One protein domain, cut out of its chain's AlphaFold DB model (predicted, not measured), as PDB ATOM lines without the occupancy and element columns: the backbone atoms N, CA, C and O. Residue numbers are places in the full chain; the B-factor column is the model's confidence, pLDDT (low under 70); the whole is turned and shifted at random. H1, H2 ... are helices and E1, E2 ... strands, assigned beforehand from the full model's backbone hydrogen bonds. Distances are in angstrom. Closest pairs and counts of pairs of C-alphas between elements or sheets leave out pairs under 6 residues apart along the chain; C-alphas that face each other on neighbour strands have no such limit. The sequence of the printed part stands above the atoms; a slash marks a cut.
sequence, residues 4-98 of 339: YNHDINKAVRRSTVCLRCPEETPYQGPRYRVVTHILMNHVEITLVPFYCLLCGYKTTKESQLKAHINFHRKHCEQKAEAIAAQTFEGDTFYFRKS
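What this domain is: This is residues 4 to 98 of the 339 residues of the protein "C2H2-type domain-containing protein" of Mytilus coruscus (UniProt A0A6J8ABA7). What shape? A loose, elongated string runs from H1 through H2 and H3, packed on strands E1 and E2, to H4. What parts? The printed part has 95 residues, with H1, H2, E1, H3, H4 and E2 in order along the chain; the class is mostly helix, with helices holding 42 of the 48 residues in named elements. The radius of gyration of the C-alphas is 17.8 A, the spans 57 by 33 by 20 A.

How they stand to each other: What comes first? H1, residues 4 to 12, is apart from H2, residues 31 to 41. What follows? E1, residues 50 to 52, and E2, residues 95 to 97, meet only at a point. The closest C-alphas of E1 and H3, residues 62 to 71, those of Phe 50 and Glu 62, are 6.3 A apart. H4, residues 73 to 84, only just touches H3, only at the corner, with 3 C-alpha pairs within 8 A.

Where its parts are: Where does H1 begin? C-alpha 4 is at (94.827, 106.553, 59.671). Where does E2 end? C-alpha 97 is at (118.462, 92.976, 93.635).

The domain as a whole: Any cut? The printed part has no cut. Low pLDDT? Residues 4 to 13 and 88 to 94 are under 70.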
ATOM      1  N   TYR A   4      93.478 107.132  59.552       60.75
ATOM      2  CA  TYR A   4      94.827 106.553  59.671       60.75
ATOM      3  C   TYR A   4      95.943 107.605  59.855       60.75
ATOM      4  O   TYR A   4      96.935 107.365  60.538       60.75
ATOM      5  N   ASN A   5      95.761 108.822  59.326       60.38
ATOM      6  CA  ASN A   5      96.768 109.889  59.414       60.38
ATOM      7  C   ASN A   5      96.797 110.612  60.774       60.38
ATOM      8  O   ASN A   5      97.751 111.345  61.064       60.38
ATOM      9  N   HIS A   6      95.784 110.424  61.629       59.56
ATOM     10  CA  HIS A   6      95.746 111.105  62.924       59.56
ATOM     11  C   HIS A   6      96.657 110.435  63.968       59.56
ATOM     12  O   HIS A   6      97.307 111.137  64.751       59.56
ATOM     13  N   ASP A   7      96.791 109.106  63.930       60.16
ATOM     14  CA  ASP A   7      97.595 108.346  64.896       60.16
ATOM     15  C   ASP A   7      99.106 108.481  64.658       60.16
ATOM     16  O   ASP A   7      99.876 108.609  65.617       60.16
ATOM     17  N   ILE A   8      99.535 108.581  63.395       63.72
ATOM     18  CA  ILE A   8     100.943 108.818  63.034       63.72
ATOM     19  C   ILE A   8     101.409 110.184  63.568       63.72
ATOM     20  O   ILE A   8     102.455 110.292  64.209       63.72
ATOM     21  N   ASN A   9     100.585 111.225  63.423       61.62
ATOM     22  CA  ASN A   9     100.906 112.568  63.917       61.62
ATOM     23  C   ASN A   9     100.897 112.678  65.453       61.62
ATOM     24  O   ASN A   9     101.614 113.505  66.025       61.62
ATOM     25  N   LYS A  10     100.124 111.836  66.148       64.12
ATOM     26  CA  LYS A  10     100.101 111.789  67.619       64.12
ATOM     27  C   LYS A  10     101.347 111.111  68.197       64.12
ATOM     28  O   LYS A  10     101.799 111.505  69.273       64.12
ATOM     29  N   ALA A  11     101.919 110.139  67.483       59.16
ATOM     30  CA  ALA A  11     103.163 109.473  67.868       59.16
ATOM     31  C   ALA A  11     104.398 110.379  67.698       59.16
ATOM     32  O   ALA A  11     105.288 110.365  68.550       59.16
ATOM     33  N   VAL A  12     104.426 111.217  66.656       59.03
ATOM     34  CA  VAL A  12     105.566 112.104  66.353       59.03
ATOM     35  C   VAL A  12     105.710 113.254  67.364       59.03
ATOM     36  O   VAL A  12     106.823 113.656  67.684       59.03
ATOM     37  N   ARG A  13     104.619 113.748  67.967       61.53
ATOM     38  CA  ARG A  13     104.661 114.912  68.885       61.53
ATOM     39  C   ARG A  13     105.140 114.622  70.318       61.53
ATOM     40  O   ARG A  13     105.050 115.500  71.173       61.53
ATOM     41  N   ARG A  14     105.598 113.406  70.630       79.44
ATOM     42  CA  ARG A  14     106.066 113.038  71.986       79.44
ATOM     43  C   ARG A  14     107.336 112.197  71.965       79.44
ATOM     44  O   ARG A  14     107.512 111.312  72.809       79.44
ATOM     45  N   SER A  15     108.213 112.441  70.998       87.81
ATOM     46  CA  SER A  15     109.563 111.913  71.081       87.81
ATOM     47  C   SER A  15     110.301 112.630  72.216       87.81
ATOM     48  O   SER A  15     110.441 113.848  72.252       87.81
ATOM     49  N   THR A  16     110.715 111.857  73.208       94.38
ATOM     50  CA  THR A  16     111.628 112.301  74.260       94.38
ATOM     51  C   THR A  16     113.061 112.131  73.768       94.38
ATOM     52  O   THR A  16     113.328 111.228  72.974       94.38
ATOM     53  N   VAL A  17     113.971 112.974  74.245       95.31
ATOM     54  CA  VAL A  17     115.399 112.923  73.910       95.31
ATOM     55  C   VAL A  17     116.192 112.584  75.171       95.31
ATOM     56  O   VAL A  17     115.854 113.046  76.263       95.31
ATOM     57  N   CYS A  18     117.211 111.737  75.044       96.50
ATOM     58  CA  CYS A  18     118.160 111.463  76.114       96.50
ATOM     59  C   CYS A  18     119.184 112.601  76.215       96.50
ATOM     60  O   CYS A  18     119.981 112.781  75.302       96.50
ATOM     61  N   LEU A  19     119.201 113.321  77.339       96.19
ATOM     62  CA  LEU A  19     120.134 114.436  77.573       96.19
ATOM     63  C   LEU A  19     121.534 114.000  78.036       96.19
ATOM     64  O   LEU A  19     122.387 114.844  78.264       96.19
ATOM     65  N   ARG A  20     121.761 112.696  78.244       95.06
ATOM     66  CA  ARG A  20     123.079 112.156  78.627       95.06
ATOM     67  C   ARG A  20     123.883 111.641  77.432       95.06
ATOM     68  O   ARG A  20     125.054 111.323  77.582       95.06
ATOM     69  N   CYS A  21     123.251 111.509  76.267       96.25
ATOM     70  CA  CYS A  21     123.970 111.208  75.035       96.25
ATOM     71  C   CYS A  21     124.807 112.414  74.593       96.25
ATOM     72  O   CYS A  21     124.382 113.543  74.845       96.25
ATOM     73  N   PRO A  22     125.930 112.190  73.886       94.19
ATOM     74  CA  PRO A  22     126.620 113.253  73.167       94.19
ATOM     75  C   PRO A  22     125.657 114.004  72.239       94.19
ATOM     76  O   PRO A  22     124.778 113.389  71.628       94.19
ATOM     77  N   GLU A  23     125.839 115.318  72.117       91.94
ATOM     78  CA  GLU A  23     124.955 116.186  71.321       91.94
ATOM     79  C   GLU A  23     124.943 115.836  69.826       91.94
ATOM     80  O   GLU A  23     123.962 116.109  69.143       91.94
ATOM     81  N   GLU A  24     125.993 115.182  69.327       93.06
ATOM     82  CA  GLU A  24     126.108 114.757  67.928       93.06
ATOM     83  C   GLU A  24     125.126 113.632  67.567       93.06
ATOM     84  O   GLU A  24     124.683 113.523  66.424       93.06
ATOM     85  N   THR A  25     124.765 112.783  68.537       93.81
ATOM     86  CA  THR A  25     123.891 111.617  68.320       93.81
ATOM     87  C   THR A  25     122.906 111.420  69.478       93.81
ATOM     88  O   THR A  25     122.932 110.408  70.193       93.81
ATOM     89  N   PRO A  26     121.984 112.374  69.694       95.00
ATOM     90  CA  PRO A  26     121.061 112.296  70.806       95.00
ATOM     91  C   PRO A  26     120.059 111.164  70.565       95.00
ATOM     92  O   PRO A  26     119.310 111.154  69.586       95.00
ATOM     93  N   TYR A  27     120.009 110.195  71.481       96.19
ATOM     94  CA  TYR A  27     119.020 109.127  71.392       96.19
ATOM     95  C   TYR A  27     117.610 109.706  71.564       96.19
ATOM     96  O   TYR A  27     117.252 110.192  72.642       96.19
ATOM     97  N   GLN A  28     116.792 109.622  70.515       95.44
ATOM     98  CA  GLN A  28     115.422 110.122  70.496       95.44
ATOM     99  C   GLN A  28     114.424 108.982  70.270       95.44
ATOM    100  O   GLN A  28     114.595 108.119  69.412       95.44
ATOM    101  N   GLY A  29     113.337 108.978  71.040       92.38
ATOM    102  CA  GLY A  29     112.282 107.983  70.885       92.38
ATOM    103  C   GLY A  29     111.124 108.173  71.860       92.38
ATOM    104  O   GLY A  29     111.097 109.139  72.622       92.38
ATOM    105  N   PRO A  30     110.146 107.254  71.875       89.69
ATOM    106  CA  PRO A  30     109.092 107.250  72.881       89.69
ATOM    107  C   PRO A  30     109.671 107.193  74.299       89.69
ATOM    108  O   PRO A  30     110.687 106.531  74.524       89.69
ATOM    109  N   ARG A  31     108.971 107.784  75.278       88.50
ATOM    110  CA  ARG A  31     109.422 107.856  76.684       88.50
ATOM    111  C   ARG A  31     109.940 106.529  77.237       88.50
ATOM    112  O   ARG A  31     110.985 106.505  77.874       88.50
ATOM    113  N   TYR A  32     109.241 105.421  76.985       84.50
ATOM    114  CA  TYR A  32     109.665 104.110  77.488       84.50
ATOM    115  C   TYR A  32     110.997 103.641  76.877       84.50
ATOM    116  O   TYR A  32     111.797 103.044  77.586       84.50
ATOM    117  N   ARG A  33     111.269 103.946  75.599       88.31
ATOM    118  CA  ARG A  33     112.538 103.593  74.942       88.31
ATOM    119  C   ARG A  33     113.690 104.433  75.465       88.31
ATOM    120  O   ARG A  33     114.752 103.888  75.727       88.31
ATOM    121  N   VAL A  34     113.465 105.731  75.668       92.12
ATOM    122  CA  VAL A  34     114.484 106.631  76.227       92.12
ATOM    123  C   VAL A  34     114.837 106.239  77.658       92.12
ATOM    124  O   VAL A  34     116.013 106.180  77.993       92.12
ATOM    125  N   VAL A  35     113.849 105.881  78.484       88.38
ATOM    126  CA  VAL A  35     114.107 105.371  79.840       88.38
ATOM    127  C   VAL A  35     114.932 104.082  79.797       88.38
ATOM    128  O   VAL A  35     115.922 103.981  80.517       88.38
ATOM    129  N   THR A  36     114.582 103.123  78.933       84.75
ATOM    130  CA  THR A  36     115.383 101.901  78.757       84.75
ATOM    131  C   THR A  36     116.803 102.223  78.295       84.75
ATOM    132  O   THR A  36     117.756 101.698  78.857       84.75
ATOM    133  N   HIS A  37     116.963 103.122  77.325       91.50
ATOM    134  CA  HIS A  37     118.270 103.564  76.848       91.50
ATOM    135  C   HIS A  37     119.115 104.189  77.973       91.50
ATOM    136  O   HIS A  37     120.286 103.834  78.107       91.50
ATOM    137  N   ILE A  38     118.526 105.060  78.803       92.31
ATOM    138  CA  ILE A  38     119.200 105.672  79.957       92.31
ATOM    139  C   ILE A  38     119.686 104.594  80.922       92.31
ATOM    140  O   ILE A  38     120.850 104.597  81.307       92.31
ATOM    141  N   LEU A  39     118.824 103.641  81.269       87.94
ATOM    142  CA  LEU A  39     119.174 102.563  82.195       87.94
ATOM    143  C   LEU A  39     120.287 101.655  81.663       87.94
ATOM    144  O   LEU A  39     121.106 101.172  82.439       87.94
ATOM    145  N   MET A  40     120.315 101.413  80.352       86.50
ATOM    146  CA  MET A  40     121.319 100.550  79.729       86.50
ATOM    147  C   MET A  40     122.683 101.220  79.654       86.50
ATOM    148  O   MET A  40     123.674 100.623  80.076       86.50
ATOM    149  N   ASN A  41     122.712 102.453  79.149       91.38
ATOM    150  CA  ASN A  41     123.946 103.090  78.695       91.38
ATOM    151  C   ASN A  41     124.493 104.128  79.678       91.38
ATOM    152  O   ASN A  41     125.695 104.339  79.721       91.38
ATOM    153  N   HIS A  42     123.627 104.761  80.473       93.50
ATOM    154  CA  HIS A  42     123.995 105.931  81.279       93.50
ATOM    155  C   HIS A  42     123.895 105.713  82.784       93.50
ATOM    156  O   HIS A  42     124.242 106.603  83.560       93.50
ATOM    157  N   VAL A  43     123.334 104.584  83.210       90.94
ATOM    158  CA  VAL A  43     123.170 104.242  84.621       90.94
ATOM    159  C   VAL A  43     124.103 103.084  84.945       90.94
ATOM    160  O   VAL A  43     124.081 102.026  84.301       90.94
ATOM    161  N   GLU A  44     124.933 103.310  85.959       89.56
ATOM    162  CA  GLU A  44     125.794 102.289  86.538       89.56
ATOM    163  C   GLU A  44     124.963 101.095  87.012       89.56
ATOM    164  O   GLU A  44     123.834 101.237  87.488       89.56
ATOM    165  N   ILE A  45     125.526  99.894  86.880       85.25
ATOM    166  CA  ILE A  45     124.854  98.632  87.233       85.25
ATOM    167  C   ILE A  45     124.361  98.649  88.688       85.25
ATOM    168  O   ILE A  45     123.291  98.121  88.979       85.25
ATOM    169  N   THR A  46     125.104  99.311  89.575       83.50
ATOM    170  CA  THR A  46     124.826  99.443  91.013       83.50
ATOM    171  C   THR A  46     123.476 100.101  91.308       83.50
ATOM    172  O   THR A  46     122.820  99.749  92.289       83.50
ATOM    173  N   LEU A  47     123.023 101.009  90.442       88.69
ATOM    174  CA  LEU A  47     121.781 101.764  90.621       88.69
ATOM    175  C   LEU A  47     120.566 101.071  89.993       88.69
ATOM    176  O   LEU A  47     119.423 101.448  90.271       88.69
ATOM    177  N   VAL A  48     120.777 100.072  89.131       89.31
ATOM    178  CA  VAL A  48     119.670  99.367  88.485       89.31
ATOM    179  C   VAL A  48     119.090  98.325  89.446       89.31
ATOM    180  O   VAL A  48     119.831  97.492  89.960       89.31
ATOM    181  N   PRO A  49     117.758  98.302  89.657       89.56
ATOM    182  CA  PRO A  49     117.138  97.393  90.618       89.56
ATOM    183  C   PRO A  49     117.395  95.913  90.337       89.56
ATOM    184  O   PRO A  49     117.553  95.144  91.280       89.56
ATOM    185  N   PHE A  50     117.419  95.516  89.061       91.19
ATOM    186  CA  PHE A  50     117.581  94.131  88.638       91.19
ATOM    187  C   PHE A  50     118.512  94.053  87.430       91.19
ATOM    188  O   PHE A  50     118.312  94.759  86.438       91.19
ATOM    189  N   TYR A  51     119.497  93.166  87.474       92.19
ATOM    190  CA  TYR A  51     120.353  92.899  86.324       92.19
ATOM    191  C   TYR A  51     120.803  91.436  86.280       92.19
ATOM    192  O   TYR A  51     120.854  90.755  87.304       92.19
ATOM    193  N   CYS A  52     121.093  90.950  85.076       91.69
ATOM    194  CA  CYS A  52     121.613  89.614  84.833       91.69
ATOM    195  C   CYS A  52     123.137  89.626  84.952       91.69
ATOM    196  O   CYS A  52     123.806  90.348  84.214       91.69
ATOM    197  N   LEU A  53     123.683  88.793  85.837       88.81
ATOM    198  CA  LEU A  53     125.133  88.664  86.025       88.81
ATOM    199  C   LEU A  53     125.846  87.987  84.843       88.81
ATOM    200  O   LEU A  53     127.039  88.189  84.673       88.81
ATOM    201  N   LEU A  54     125.125  87.217  84.023       88.00
ATOM    202  CA  LEU A  54     125.722  86.437  82.932       88.00
ATOM    203  C   LEU A  54     125.979  87.264  81.670       88.00
ATOM    204  O   LEU A  54     126.977  87.055  80.990       88.00
ATOM    205  N   CYS A  55     125.081  88.196  81.342       89.75
ATOM    206  CA  CYS A  55     125.181  88.999  80.117       89.75
ATOM    207  C   CYS A  55     125.104  90.513  80.349       89.75
ATOM    208  O   CYS A  55     125.122  91.279  79.390       89.75
ATOM    209  N   GLY A  56     124.944  90.958  81.597       87.44
ATOM    210  CA  GLY A  56     124.801  92.375  81.926       87.44
ATOM    211  C   GLY A  56     123.451  92.990  81.544       87.44
ATOM    212  O   GLY A  56     123.320  94.211  81.586       87.44
ATOM    213  N   TYR A  57     122.434  92.196  81.180       90.50
ATOM    214  CA  TYR A  57     121.093  92.712  80.884       90.50
ATOM    215  C   TYR A  57     120.492  93.415  82.105       90.50
ATOM    216  O   TYR A  57     120.361  92.814  83.168       90.50
ATOM    217  N   LYS A  58     120.090  94.677  81.953       91.69
ATOM    218  CA  LYS A  58     119.557  95.525  83.029       91.69
ATOM    219  C   LYS A  58     118.031  95.633  82.917       91.69
ATOM    220  O   LYS A  58     117.483  95.672  81.823       91.69
ATOM    221  N   THR A  59     117.285  95.717  84.011       90.19
ATOM    222  CA  THR A  59     115.848  96.033  83.939       90.19
ATOM    223  C   THR A  59     115.321  96.637  85.238       90.19
ATOM    224  O   THR A  59     115.875  96.473  86.321       90.19
ATOM    225  N   THR A  60     114.211  97.363  85.129       87.75
ATOM    226  CA  THR A  60     113.458  97.880  86.281       87.75
ATOM    227  C   THR A  60     112.437  96.885  86.813       87.75
ATOM    228  O   THR A  60     111.885  97.109  87.888       87.75
ATOM    229  N   LYS A  61     112.154  95.799  86.080       90.50
ATOM    230  CA  LYS A  61     111.117  94.826  86.434       90.50
ATOM    231  C   LYS A  61     111.708  93.435  86.610       90.50
ATOM    232  O   LYS A  61     112.235  92.857  85.665       90.50
ATOM    233  N   GLU A  62     111.498  92.852  87.784       92.38
ATOM    234  CA  GLU A  62     111.908  91.478  88.092       92.38
ATOM    235  C   GLU A  62     111.341  90.454  87.095       92.38
ATOM    236  O   GLU A  62     112.065  89.571  86.640       92.38
ATOM    237  N   SER A  63     110.075  90.592  86.688       93.56
ATOM    238  CA  SER A  63     109.449  89.674  85.725       93.56
ATOM    239  C   SER A  63     110.149  89.665  84.364       93.56
ATOM    240  O   SER A  63     110.241  88.615  83.733       93.56
ATOM    241  N   GLN A  64     110.688  90.808  83.929       92.62
ATOM    242  CA  GLN A  64     111.454  90.902  82.686       92.62
ATOM    243  C   GLN A  64     112.819  90.235  82.816       92.62
ATOM    244  O   GLN A  64     113.253  89.586  81.872       92.62
ATOM    245  N   LEU A  65     113.471  90.340  83.979       92.88
ATOM    246  CA  LEU A  65     114.734  89.647  84.227       92.88
ATOM    247  C   LEU A  65     114.534  88.125  84.253       92.88
ATOM    248  O   LEU A  65     115.300  87.403  83.623       92.88
ATOM    249  N   LYS A  66     113.474  87.639  84.911       91.81
ATOM    250  CA  LYS A  66     113.125  86.207  84.922       91.81
ATOM    251  C   LYS A  66     112.835  85.682  83.519       91.81
ATOM    252  O   LYS A  66     113.394  84.664  83.122       91.81
ATOM    253  N   ALA A  67     112.015  86.399  82.747       93.31
ATOM    254  CA  ALA A  67     111.763  86.049  81.351       93.31
ATOM    255  C   ALA A  67     113.068  86.040  80.541       93.31
ATOM    256  O   ALA A  67     113.341  85.081  79.830       93.31
ATOM    257  N   HIS A  68     113.910  87.062  80.699       93.19
ATOM    258  CA  HIS A  68     115.200  87.141  80.024       93.19
ATOM    259  C   HIS A  68     116.096  85.928  80.325       93.19
ATOM    260  O   HIS A  68     116.614  85.321  79.393       93.19
ATOM    261  N   ILE A  69     116.238  85.536  81.594       90.69
ATOM    262  CA  ILE A  69     117.027  84.358  81.988       90.69
ATOM    263  C   ILE A  69     116.453  83.077  81.367       90.69
ATOM    264  O   ILE A  69     117.218  82.253  80.882       90.69
ATOM    265  N   ASN A  70     115.126  82.938  81.322       90.44
ATOM    266  CA  ASN A  70     114.466  81.743  80.786       90.44
ATOM    267  C   ASN A  70     114.496  81.646  79.251       90.44
ATOM    268  O   ASN A  70     114.436  80.545  78.712       90.44
ATOM    269  N   PHE A  71     114.547  82.772  78.533       91.94
ATOM    270  CA  PHE A  71     114.570  82.782  77.064       91.94
ATOM    271  C   PHE A  71     115.982  82.832  76.484       91.94
ATOM    272  O   PHE A  71     116.197  82.444  75.334       91.94
ATOM    273  N   HIS A  72     116.959  83.322  77.243       88.81
ATOM    274  CA  HIS A  72     118.318  83.434  76.750       88.81
ATOM    275  C   HIS A  72     119.010  82.069  76.816       88.81
ATOM    276  O   HIS A  72     119.466  81.639  77.870       88.81
ATOM    277  N   ARG A  73     119.110  81.387  75.668       84.75
ATOM    278  CA  ARG A  73     119.638  80.015  75.558       84.75
ATOM    279  C   ARG A  73     120.972  79.803  76.287       84.75
ATOM    280  O   ARG A  73     121.106  78.820  77.005       84.75
ATOM    281  N   LYS A  74     121.912  80.751  76.175       84.50
ATOM    282  CA  LYS A  74     123.206  80.681  76.882       84.50
ATOM    283  C   LYS A  74     123.037  80.635  78.405       84.50
ATOM    284  O   LYS A  74     123.807  79.977  79.090       84.50
ATOM    285  N   HIS A  75     122.021  81.316  78.940       86.81
ATOM    286  CA  HIS A  75     121.717  81.284  80.371       86.81
ATOM    287  C   HIS A  75     121.034  79.988  80.771       86.81
ATOM    288  O   HIS A  75     121.291  79.492  81.859       86.81
ATOM    289  N   CYS A  76     120.191  79.424  79.904       85.50
ATOM    290  CA  CYS A  76     119.589  78.119  80.150       85.50
ATOM    291  C   CYS A  76     120.649  77.018  80.235       85.50
ATOM    292  O   CYS A  76     120.586  76.198  81.145       85.50
ATOM    293  N   GLU A  77     121.637  77.029  79.337       89.50
ATOM    294  CA  GLU A  77     122.757  76.077  79.346       89.50
ATOM    295  C   GLU A  77     123.601  76.233  80.624       89.50
ATOM    296  O   GLU A  77     123.786  75.264  81.357       89.50
ATOM    297  N   GLN A  78     123.990  77.463  80.978       84.56
ATOM    298  CA  GLN A  78     124.739  77.742  82.213       84.56
ATOM    299  C   GLN A  78     123.947  77.420  83.490       84.56
ATOM    300  O   GLN A  78     124.513  76.935  84.467       84.56
ATOM    301  N   LYS A  79     122.629  77.658  83.495       82.44
ATOM    302  CA  LYS A  79     121.746  77.279  84.606       82.44
ATOM    303  C   LYS A  79     121.670  75.760  84.741       82.44
ATOM    304  O   LYS A  79     121.719  75.261  85.860       82.44
ATOM    305  N   ALA A  80     121.559  75.029  83.632       86.81
ATOM    306  CA  ALA A  80     121.548  73.569  83.648       86.81
ATOM    307  C   ALA A  80     122.874  73.004  84.178       86.81
ATOM    308  O   ALA A  80     122.853  72.089  84.999       86.81
ATOM    309  N   GLU A  81     124.004  73.588  83.780       88.38
ATOM    310  CA  GLU A  81     125.331  73.219  84.279       88.38
ATOM    311  C   GLU A  81     125.479  73.491  85.786       88.38
ATOM    312  O   GLU A  81     125.898  72.609  86.535       88.38
ATOM    313  N   ALA A  82     125.038  74.660  86.265       84.25
ATOM    314  CA  ALA A  82     125.067  75.003  87.689       84.25
ATOM    315  C   ALA A  82     124.175  74.086  88.551       84.25
ATOM    316  O   ALA A  82     124.538  73.758  89.685       84.25
ATOM    317  N   ILE A  83     123.024  73.659  88.014       86.38
ATOM    318  CA  ILE A  83     122.136  72.674  88.655       86.38
ATOM    319  C   ILE A  83     122.800  71.291  88.672       86.38
ATOM    320  O   ILE A  83     122.792  70.623  89.705       86.38
ATOM    321  N   ALA A  84     123.396  70.864  87.554       89.94
ATOM    322  CA  ALA A  84     124.073  69.572  87.447       89.94
ATOM    323  C   ALA A  84     125.274  69.462  88.399       89.94
ATOM    324  O   ALA A  84     125.505  68.399  88.973       89.94
ATOM    325  N   ALA A  85     125.983  70.568  88.630       89.19
ATOM    326  CA  ALA A  85     127.080  70.640  89.588       89.19
ATOM    327  C   ALA A  85     126.631  70.519  91.061       89.19
ATOM    328  O   ALA A  85     127.484  70.515  91.943       89.19
ATOM    329  N   GLN A  86     125.319  70.450  91.350       74.25
ATOM    330  CA  GLN A  86     124.727  70.450  92.703       74.25
ATOM    331  C   GLN A  86     125.216  71.595  93.600       74.25
ATOM    332  O   GLN A  86     125.037  71.584  94.814       74.25
ATOM    333  N   THR A  87     125.833  72.613  93.008       70.88
ATOM    334  CA  THR A  87     126.469  73.682  93.765       70.88
ATOM    335  C   THR A  87     125.459  74.635  94.397       70.88
ATOM    336  O   THR A  87     125.850  75.411  95.263       70.88
ATOM    337  N   PHE A  88     124.177  74.608  93.995       67.94
ATOM    338  CA  PHE A  88     123.239  75.660  94.386       67.94
ATOM    339  C   PHE A  88     121.774  75.226  94.496       67.94
ATOM    340  O   PHE A  88     121.139  74.825  93.522       67.94
ATOM    341  N   GLU A  89     121.204  75.452  95.679       65.25
ATOM    342  CA  GLU A  89     119.763  75.466  95.922       65.25
ATOM    343  C   GLU A  89     119.252  76.916  95.840       65.25
ATOM    344  O   GLU A  89     119.257  77.650  96.827       65.25
ATOM    345  N   GLY A  90     118.833  77.378  94.654       65.81
ATOM    346  CA  GLY A  90     118.058  78.621  94.555       65.81
ATOM    347  C   GLY A  90     118.071  79.341  93.206       65.81
ATOM    348  O   GLY A  90     119.106  79.524  92.573       65.81
ATOM    349  N   ASP A  91     116.905  79.866  92.810       64.44
ATOM    350  CA  ASP A  91     116.720  80.739  91.635       64.44
ATOM    351  C   ASP A  91     117.401  82.125  91.774       64.44
ATOM    352  O   ASP A  91     117.339  82.951  90.861       64.44
ATOM    353  N   THR A  92     118.047  82.413  92.907       67.75
ATOM    354  CA  THR A  92     118.623  83.727  93.235       67.75
ATOM    355  C   THR A  92     120.013  83.976  92.651       67.75
ATOM    356  O   THR A  92     120.465  85.114  92.674       67.75
ATOM    357  N   PHE A  93     120.701  82.970  92.105       69.19
ATOM    358  CA  PHE A  93     122.109  83.128  91.708       69.19
ATOM    359  C   PHE A  93     122.321  84.151  90.575       69.19
ATOM    360  O   PHE A  93     123.247  84.954  90.619       69.19
ATOM    361  N   TYR A  94     121.424  84.194  89.590       68.88
ATOM    362  CA  TYR A  94     121.509  85.142  88.465       68.88
ATOM    363  C   TYR A  94     120.726  86.438  88.704       68.88
ATOM    364  O   TYR A  94     120.612  87.279  87.809       68.88
ATOM    365  N   PHE A  95     120.164  86.573  89.904       75.19
ATOM    366  CA  PHE A  95     119.276  87.644  90.309       75.19
ATOM    367  C   PHE A  95     119.937  88.432  91.435       75.19
ATOM    368  O   PHE A  95     119.868  88.047  92.601       75.19
ATOM    369  N   ARG A  96     120.542  89.575  91.105       77.31
ATOM    370  CA  ARG A  96     120.924  90.538  92.137       77.31
ATOM    371  C   ARG A  96     119.906  91.661  92.169       77.31
ATOM    372  O   ARG A  96     119.735  92.391  91.193       77.31
ATOM    373  N   LYS A  97     119.221  91.778  93.304       79.75
ATOM    374  CA  LYS A  97     118.462  92.976  93.635       79.75
ATOM    375  C   LYS A  97     119.465  94.018  94.118       79.75
ATOM    376  O   LYS A  97     120.232  93.722  95.032       79.75
ATOM    377  N   SER A  98     119.492  95.196  93.503       78.88
ATOM    378  CA  SER A  98     120.276  96.302  94.062       78.88
ATOM    379  C   SER A  98     119.741  96.634  95.457       78.88
ATOM    380  O   SER A  98     118.525  96.698  95.659       78.88
TER     381      SER A  98